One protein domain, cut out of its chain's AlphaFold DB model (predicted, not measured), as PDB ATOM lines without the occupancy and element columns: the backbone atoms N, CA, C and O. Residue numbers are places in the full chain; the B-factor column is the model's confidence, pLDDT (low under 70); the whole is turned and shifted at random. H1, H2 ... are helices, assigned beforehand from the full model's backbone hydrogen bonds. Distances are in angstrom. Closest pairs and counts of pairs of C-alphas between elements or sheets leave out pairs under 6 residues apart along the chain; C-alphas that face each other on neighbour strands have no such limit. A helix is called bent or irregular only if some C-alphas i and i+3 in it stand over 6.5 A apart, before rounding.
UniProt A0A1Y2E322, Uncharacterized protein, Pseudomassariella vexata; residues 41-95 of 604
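AT A GLANCE: This is residues 41 to 95 of the 604 residues of an uncharacterized protein of Pseudomassariella vexata (UniProt A0A1Y2E322). One long helix, H3, makes most of the length of a rod, with the short helices H1 and H2 forming a stepped arm at its first end and the short H4 folding back at its other end. The printed part has 55 residues with four named helices, H1 to H4 in order, and no named strand; the class is all helix. The whole is extended, with a radius of gyration of the C-alphas of 18.7 A and spans of 55 by 18 by 15 A.

IN THESE COORDINATES: H1 is residues 41 to 48, 11.1 A long, beginning at C-alpha 41 (200.746, 220.570, 119.382). H2 is residues 50 to 55, 9.3 A. H3 is residues 57 to 86, 42.8 A; it is neither bent nor irregular, but only just: C-alphas 58 and 61 are 6.2 A apart. H4 is residues 89 to 95, 11.2 A, ending at C-alpha 95 (164.498, 199.428, 143.527); it is irregular, with C-alphas 90 and 93 7.1 A apart.

HOW THE PARTS SIT: H1 and H2 are close but not clearly touching, about perpendicular at 78 degrees; their closest C-alphas, of Ala 46 and Asn 52, are 6.4 A apart. H2 and H3 only just touch, only at the corner by their link, with 3 pairs of C-alphas within 8 A, and H3 does so with residues 59 to 60 alone; the closest C-alphas, of Cys 53 and Cys 59, are 5.6 A apart. H3 and H4 are close but not clearly touching, at a steep tilt of 47 degrees, opposite ways; their closest C-alphas, of Cys 84 and Cys 92, are 6.2 A apart. H1 is apart from H3 and H4. Every O i to N i+4 pair is within hydrogen-bond range in H1 and H2, against 24 of 26 in H3 and 0 of 3 in H4, where 1 of 4 O i to N i+3 pairs is.

THE WHOLE: The C-alphas farthest apart, of Thr 41 and Ser 90, are 55.7 A apart. The printed part has no cut, and its three links are tight. The mean pLDDT of the printed part is 79.3; residues 41 to 47 and 88 to 95 are under 70.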
ATOM      1  N   THR A  41     200.709 219.120 119.127       59.00
ATOM      2  CA  THR A  41     200.746 220.570 119.382       59.00
ATOM      3  C   THR A  41     199.372 221.219 119.220       59.00
ATOM      4  O   THR A  41     198.937 221.942 120.116       59.00
ATOM      5  N   ASP A  42     198.646 220.900 118.146       57.53
ATOM      6  CA  ASP A  42     197.284 221.402 117.920       57.53
ATOM      7  C   ASP A  42     196.263 220.827 118.899       57.53
ATOM      8  O   ASP A  42     195.310 221.516 119.241       57.53
ATOM      9  N   VAL A  43     196.469 219.627 119.448       63.34
ATOM     10  CA  VAL A  43     195.605 219.074 120.505       63.34
ATOM     11  C   VAL A  43     195.602 219.980 121.747       63.34
ATOM     12  O   VAL A  43     194.546 220.190 122.344       63.34
ATOM     13  N   LYS A  44     196.734 220.607 122.107       62.97
ATOM     14  CA  LYS A  44     196.753 221.634 123.169       62.97
ATOM     15  C   LYS A  44     196.041 222.931 122.759       62.97
ATOM     16  O   LYS A  44     195.374 223.532 123.597       62.97
ATOM     17  N   THR A  45     196.139 223.346 121.498       66.06
ATOM     18  CA  THR A  45     195.463 224.546 120.967       66.06
ATOM     19  C   THR A  45     193.941 224.353 120.847       66.06
ATOM     20  O   THR A  45     193.161 225.250 121.172       66.06
ATOM     21  N   ALA A  46     193.497 223.155 120.470       56.56
ATOM     22  CA  ALA A  46     192.093 222.770 120.367       56.56
ATOM     23  C   ALA A  46     191.442 222.624 121.752       56.56
ATOM     24  O   ALA A  46     190.355 223.151 121.972       56.56
ATOM     25  N   PHE A  47     192.121 222.007 122.730       59.12
ATOM     26  CA  PHE A  47     191.621 221.981 124.115       59.12
ATOM     27  C   PHE A  47     191.696 223.343 124.828       59.12
ATOM     28  O   PHE A  47     190.977 223.549 125.802       59.12
ATOM     29  N   SER A  48     192.498 224.291 124.331       72.62
ATOM     30  CA  SER A  48     192.464 225.701 124.759       72.62
ATOM     31  C   SER A  48     191.192 226.432 124.287       72.62
ATOM     32  O   SER A  48     190.759 227.397 124.913       72.62
ATOM     33  N   SER A  49     190.554 225.967 123.205       71.38
ATOM     34  CA  SER A  49     189.424 226.648 122.562       71.38
ATOM     35  C   SER A  49     188.268 225.688 122.241       71.38
ATOM     36  O   SER A  49     188.094 225.233 121.114       71.38
ATOM     37  N   TRP A  50     187.430 225.426 123.252       75.06
ATOM     38  CA  TRP A  50     186.228 224.574 123.169       75.06
ATOM     39  C   TRP A  50     185.323 224.899 121.960       75.06
ATOM     40  O   TRP A  50     184.819 223.992 121.297       75.06
ATOM     41  N   ASP A  51     185.212 226.184 121.616       79.62
ATOM     42  CA  ASP A  51     184.494 226.711 120.446       79.62
ATOM     43  C   ASP A  51     185.000 226.137 119.103       79.62
ATOM     44  O   ASP A  51     184.212 225.728 118.249       79.62
ATOM     45  N   ASN A  52     186.323 226.002 118.934       75.31
ATOM     46  CA  ASN A  52     186.928 225.493 117.696       75.31
ATOM     47  C   ASN A  52     186.675 223.991 117.488       75.31
ATOM     48  O   ASN A  52     186.545 223.547 116.348       75.31
ATOM     49  N   CYS A  53     186.526 223.206 118.563       75.06
ATOM     50  CA  CYS A  53     185.969 221.853 118.441       75.06
ATOM     51  C   CYS A  53     184.515 221.926 117.948       75.06
ATOM     52  O   CYS A  53     184.150 221.205 117.023       75.06
ATOM     53  N   MET A  54     183.687 222.820 118.498       81.25
ATOM     54  CA  MET A  54     182.256 222.873 118.174       81.25
ATOM     55  C   MET A  54     181.955 223.203 116.699       81.25
ATOM     56  O   MET A  54     180.958 222.705 116.167       81.25
ATOM     57  N   GLN A  55     182.819 223.968 116.018       81.06
ATOM     58  CA  GLN A  55     182.694 224.223 114.572       81.06
ATOM     59  C   GLN A  55     182.965 222.979 113.706       81.06
ATOM     60  O   GLN A  55     182.373 222.827 112.636       81.06
ATOM     61  N   ALA A  56     183.823 222.059 114.154       83.38
ATOM     62  CA  ALA A  56     184.133 220.845 113.409       83.38
ATOM     63  C   ALA A  56     183.005 219.806 113.552       83.38
ATOM     64  O   ALA A  56     182.790 219.214 114.613       83.38
ATOM     65  N   SER A  57     182.322 219.501 112.445       85.88
ATOM     66  CA  SER A  57     181.221 218.521 112.392       85.88
ATOM     67  C   SER A  57     181.601 217.125 112.912       85.88
ATOM     68  O   SER A  57     180.752 216.429 113.468       85.88
ATOM     69  N   PHE A  58     182.877 216.738 112.817       84.19
ATOM     70  CA  PHE A  58     183.411 215.500 113.397       84.19
ATOM     71  C   PHE A  58     183.586 215.544 114.929       84.19
ATOM     72  O   PHE A  58     183.456 214.507 115.574       84.19
ATOM     73  N   CYS A  59     183.817 216.718 115.531       83.31
ATOM     74  CA  CYS A  59     183.899 216.897 116.991       83.31
ATOM     75  C   CYS A  59     182.497 216.984 117.634       83.31
ATOM     76  O   CYS A  59     182.292 216.577 118.781       83.31
ATOM     77  N   LYS A  60     181.502 217.463 116.871       87.62
ATOM     78  CA  LYS A  60     180.109 217.640 117.314       87.62
ATOM     79  C   LYS A  60     179.442 216.337 117.781       87.62
ATOM     80  O   LYS A  60     178.750 216.344 118.799       87.62
ATOM     81  N   TRP A  61     179.658 215.220 117.081       91.69
ATOM     82  CA  TRP A  61     179.040 213.930 117.429       91.69
ATOM     83  C   TRP A  61     179.518 213.360 118.783       91.69
ATOM     84  O   TRP A  61     178.654 213.047 119.604       91.69
ATOM     85  N   PRO A  62     180.835 213.285 119.089       91.56
ATOM     86  CA  PRO A  62     181.325 212.948 120.428       91.56
ATOM     87  C   PRO A  62     180.732 213.808 121.550       91.56
ATOM     88  O   PRO A  62     180.290 213.264 122.563       91.56
ATOM     89  N   VAL A  63     180.675 215.134 121.373       92.56
ATOM     90  CA  VAL A  63     180.160 216.054 122.405       92.56
ATOM     91  C   VAL A  63     178.674 215.807 122.676       92.56
ATOM     92  O   VAL A  63     178.279 215.681 123.836       92.56
ATOM     93  N   ILE A  64     177.854 215.654 121.629       90.94
ATOM     94  CA  ILE A  64     176.426 215.328 121.775       90.94
ATOM     95  C   ILE A  64     176.239 213.969 122.469       90.94
ATOM     96  O   ILE A  64     175.425 213.862 123.386       90.94
ATOM     97  N   ALA A  65     177.017 212.947 122.098       94.38
ATOM     98  CA  ALA A  65     176.937 211.626 122.723       94.38
ATOM     99  C   ALA A  65     177.279 211.664 124.225       94.38
ATOM    100  O   ALA A  65     176.555 211.076 125.032       94.38
ATOM    101  N   VAL A  66     178.330 212.394 124.621       94.50
ATOM    102  CA  VAL A  66     178.712 212.565 126.035       94.50
ATOM    103  C   VAL A  66     177.634 213.318 126.821       94.50
ATOM    104  O   VAL A  66     177.308 212.907 127.935       94.50
ATOM    105  N   ILE A  67     177.034 214.367 126.246       94.19
ATOM    106  CA  ILE A  67     175.947 215.123 126.892       94.19
ATOM    107  C   ILE A  67     174.702 214.244 127.090       94.19
ATOM    108  O   ILE A  67     174.124 214.261 128.175       94.19
ATOM    109  N   ILE A  68     174.313 213.440 126.095       96.44
ATOM    110  CA  ILE A  68     173.156 212.535 126.206       96.44
ATOM    111  C   ILE A  68     173.408 211.447 127.260       96.44
ATOM    112  O   ILE A  68     172.572 211.246 128.139       96.44
ATOM    113  N   VAL A  69     174.560 210.770 127.222       96.44
ATOM    114  CA  VAL A  69     174.879 209.693 128.180       96.44
ATOM    115  C   VAL A  69     175.027 210.239 129.605       96.44
ATOM    116  O   VAL A  69     174.451 209.676 130.536       96.44
ATOM    117  N   GLY A  70     175.730 211.361 129.787       96.31
ATOM    118  CA  GLY A  70     175.845 212.029 131.086       96.31
ATOM    119  C   GLY A  70     174.494 212.519 131.615       96.31
ATOM    120  O   GLY A  70     174.176 212.307 132.785       96.31
ATOM    121  N   GLY A  71     173.663 213.096 130.741       97.00
ATOM    122  CA  GLY A  71     172.306 213.533 131.065       97.00
ATOM    123  C   GLY A  71     171.405 212.386 131.523       97.00
ATOM    124  O   GLY A  71     170.740 212.517 132.546       97.00
ATOM    125  N   LEU A  72     171.434 211.237 130.837       95.69
ATOM    126  CA  LEU A  72     170.668 210.046 131.228       95.69
ATOM    127  C   LEU A  72     171.121 209.469 132.579       95.69
ATOM    128  O   LEU A  72     170.278 209.059 133.377       95.69
ATOM    129  N   ILE A  73     172.427 209.478 132.873       94.62
ATOM    130  CA  ILE A  73     172.956 209.047 134.179       94.62
ATOM    131  C   ILE A  73     172.483 209.994 135.292       94.62
ATOM    132  O   ILE A  73     171.955 209.533 136.303       94.62
ATOM    133  N   ILE A  74     172.609 211.312 135.099       95.75
ATOM    134  CA  ILE A  74     172.171 212.311 136.087       95.75
ATOM    135  C   ILE A  74     170.650 212.248 136.285       95.75
ATOM    136  O   ILE A  74     170.189 212.236 137.424       95.75
ATOM    137  N   PHE A  75     169.867 212.143 135.208       94.25
ATOM    138  CA  PHE A  75     168.409 212.034 135.285       94.25
ATOM    139  C   PHE A  75     167.973 210.753 136.011       94.25
ATOM    140  O   PHE A  75     167.078 210.809 136.849       94.25
ATOM    141  N   SER A  76     168.650 209.624 135.769       92.38
ATOM    142  CA  SER A  76     168.430 208.372 136.507       92.38
ATOM    143  C   SER A  76     168.683 208.540 138.013       92.38
ATOM    144  O   SER A  76     167.831 208.179 138.827       92.38
ATOM    145  N   VAL A  77     169.801 209.168 138.399       90.25
ATOM    146  CA  VAL A  77     170.127 209.446 139.810       90.25
ATOM    147  C   VAL A  77     169.105 210.392 140.450       90.25
ATOM    148  O   VAL A  77     168.606 210.098 141.535       90.25
ATOM    149  N   VAL A  78     168.737 211.489 139.781       92.94
ATOM    150  CA  VAL A  78     167.748 212.459 140.288       92.94
ATOM    151  C   VAL A  78     166.358 211.830 140.416       92.94
ATOM    152  O   VAL A  78     165.696 212.032 141.432       92.94
ATOM    153  N   TRP A  79     165.925 211.020 139.446       91.12
ATOM    154  CA  TRP A  79     164.647 210.303 139.501       91.12
ATOM    155  C   TRP A  79     164.621 209.248 140.617       91.12
ATOM    156  O   TRP A  79     163.606 209.079 141.297       91.12
ATOM    157  N   CYS A  80     165.751 208.572 140.852       84.31
ATOM    158  CA  CYS A  80     165.919 207.646 141.967       84.31
ATOM    159  C   CYS A  80     165.822 208.381 143.316       84.31
ATOM    160  O   CYS A  80     165.005 208.008 144.155       84.31
ATOM    161  N   ILE A  81     166.551 209.492 143.491       86.50
ATOM    162  CA  ILE A  81     166.472 210.345 144.692       86.50
ATOM    163  C   ILE A  81     165.044 210.864 144.906       86.50
ATOM    164  O   ILE A  81     164.529 210.773 146.019       86.50
ATOM    165  N   ALA A  82     164.376 211.350 143.857       87.94
ATOM    166  CA  ALA A  82     162.998 211.831 143.941       87.94
ATOM    167  C   ALA A  82     162.033 210.734 144.421       87.94
ATOM    168  O   ALA A  82     161.186 210.998 145.274       87.94
ATOM    169  N   ARG A  83     162.185 209.485 143.955       82.38
ATOM    170  CA  ARG A  83     161.390 208.354 144.464       82.38
ATOM    171  C   ARG A  83     161.760 207.955 145.893       82.38
ATOM    172  O   ARG A  83     160.848 207.715 146.677       82.38
ATOM    173  N   CYS A  84     163.035 207.959 146.274       79.94
ATOM    174  CA  CYS A  84     163.448 207.700 147.659       79.94
ATOM    175  C   CYS A  84     162.918 208.757 148.647       79.94
ATOM    176  O   CYS A  84     162.583 208.424 149.783       79.94
ATOM    177  N   LEU A  85     162.802 210.020 148.219       82.50
ATOM    178  CA  LEU A  85     162.219 211.099 149.024       82.50
ATOM    179  C   LEU A  85     160.682 211.025 149.076       82.50
ATOM    180  O   LEU A  85     160.113 211.134 150.159       82.50
ATOM    181  N   CYS A  86     160.008 210.807 147.942       80.38
ATOM    182  CA  CYS A  86     158.540 210.816 147.873       80.38
ATOM    183  C   CYS A  86     157.873 209.523 148.373       80.38
ATOM    184  O   CYS A  86     156.776 209.588 148.919       80.38
ATOM    185  N   CYS A  87     158.508 208.358 148.206       70.56
ATOM    186  CA  CYS A  87     157.988 207.075 148.704       70.56
ATOM    187  C   CYS A  87     158.490 206.731 150.120       70.56
ATOM    188  O   CYS A  87     158.030 205.762 150.725       70.56
ATOM    189  N   GLY A  88     159.440 207.510 150.646       60.47
ATOM    190  CA  GLY A  88     160.102 207.256 151.921       60.47
ATOM    191  C   GLY A  88     161.038 206.040 151.904       60.47
ATOM    192  O   GLY A  88     161.098 205.254 150.957       60.47
ATOM    193  N   VAL A  89     161.764 205.871 153.016       60.72
ATOM    194  CA  VAL A  89     162.829 204.859 153.184       60.72
ATOM    195  C   VAL A  89     162.331 203.421 152.942       60.72
ATOM    196  O   VAL A  89     163.102 202.556 152.533       60.72
ATOM    197  N   SER A  90     161.033 203.171 153.134       60.25
ATOM    198  CA  SER A  90     160.382 201.867 152.962       60.25
ATOM    199  C   SER A  90     160.469 201.286 151.544       60.25
ATOM    200  O   SER A  90     160.488 200.066 151.403       60.25
ATOM    201  N   CYS A  91     160.529 202.115 150.493       56.44
ATOM    202  CA  CYS A  91     160.567 201.631 149.101       56.44
ATOM    203  C   CYS A  91     161.981 201.368 148.555       56.44
ATOM    204  O   CYS A  91     162.118 200.831 147.456       56.44
ATOM    205  N   CYS A  92     163.040 201.720 149.289       56.03
ATOM    206  CA  CYS A  92     164.414 201.638 148.782       56.03
ATOM    207  C   CYS A  92     164.875 200.198 148.480       56.03
ATOM    208  O   CYS A  92     165.731 199.994 147.619       56.03
ATOM    209  N   CYS A  93     164.321 199.194 149.167       56.19
ATOM    210  CA  CYS A  93     164.842 197.826 149.135       56.19
ATOM    211  C   CYS A  93     164.613 197.088 147.806       56.19
ATOM    212  O   CYS A  93     165.497 196.350 147.381       56.19
ATOM    213  N   GLU A  94     163.481 197.290 147.119       58.72
ATOM    214  CA  GLU A  94     163.223 196.615 145.835       58.72
ATOM    215  C   GLU A  94     163.908 197.326 144.659       58.72
ATOM    216  O   GLU A  94     164.533 196.679 143.818       58.72
ATOM    217  N   CYS A  95     163.884 198.664 144.620       53.16
ATOM    218  CA  CYS A  95     164.498 199.428 143.527       53.16
ATOM    219  C   CYS A  95     166.031 199.272 143.457       53.16
ATOM    220  O   CYS A  95     166.608 199.335 142.370       53.16
TER     221      CYS A  95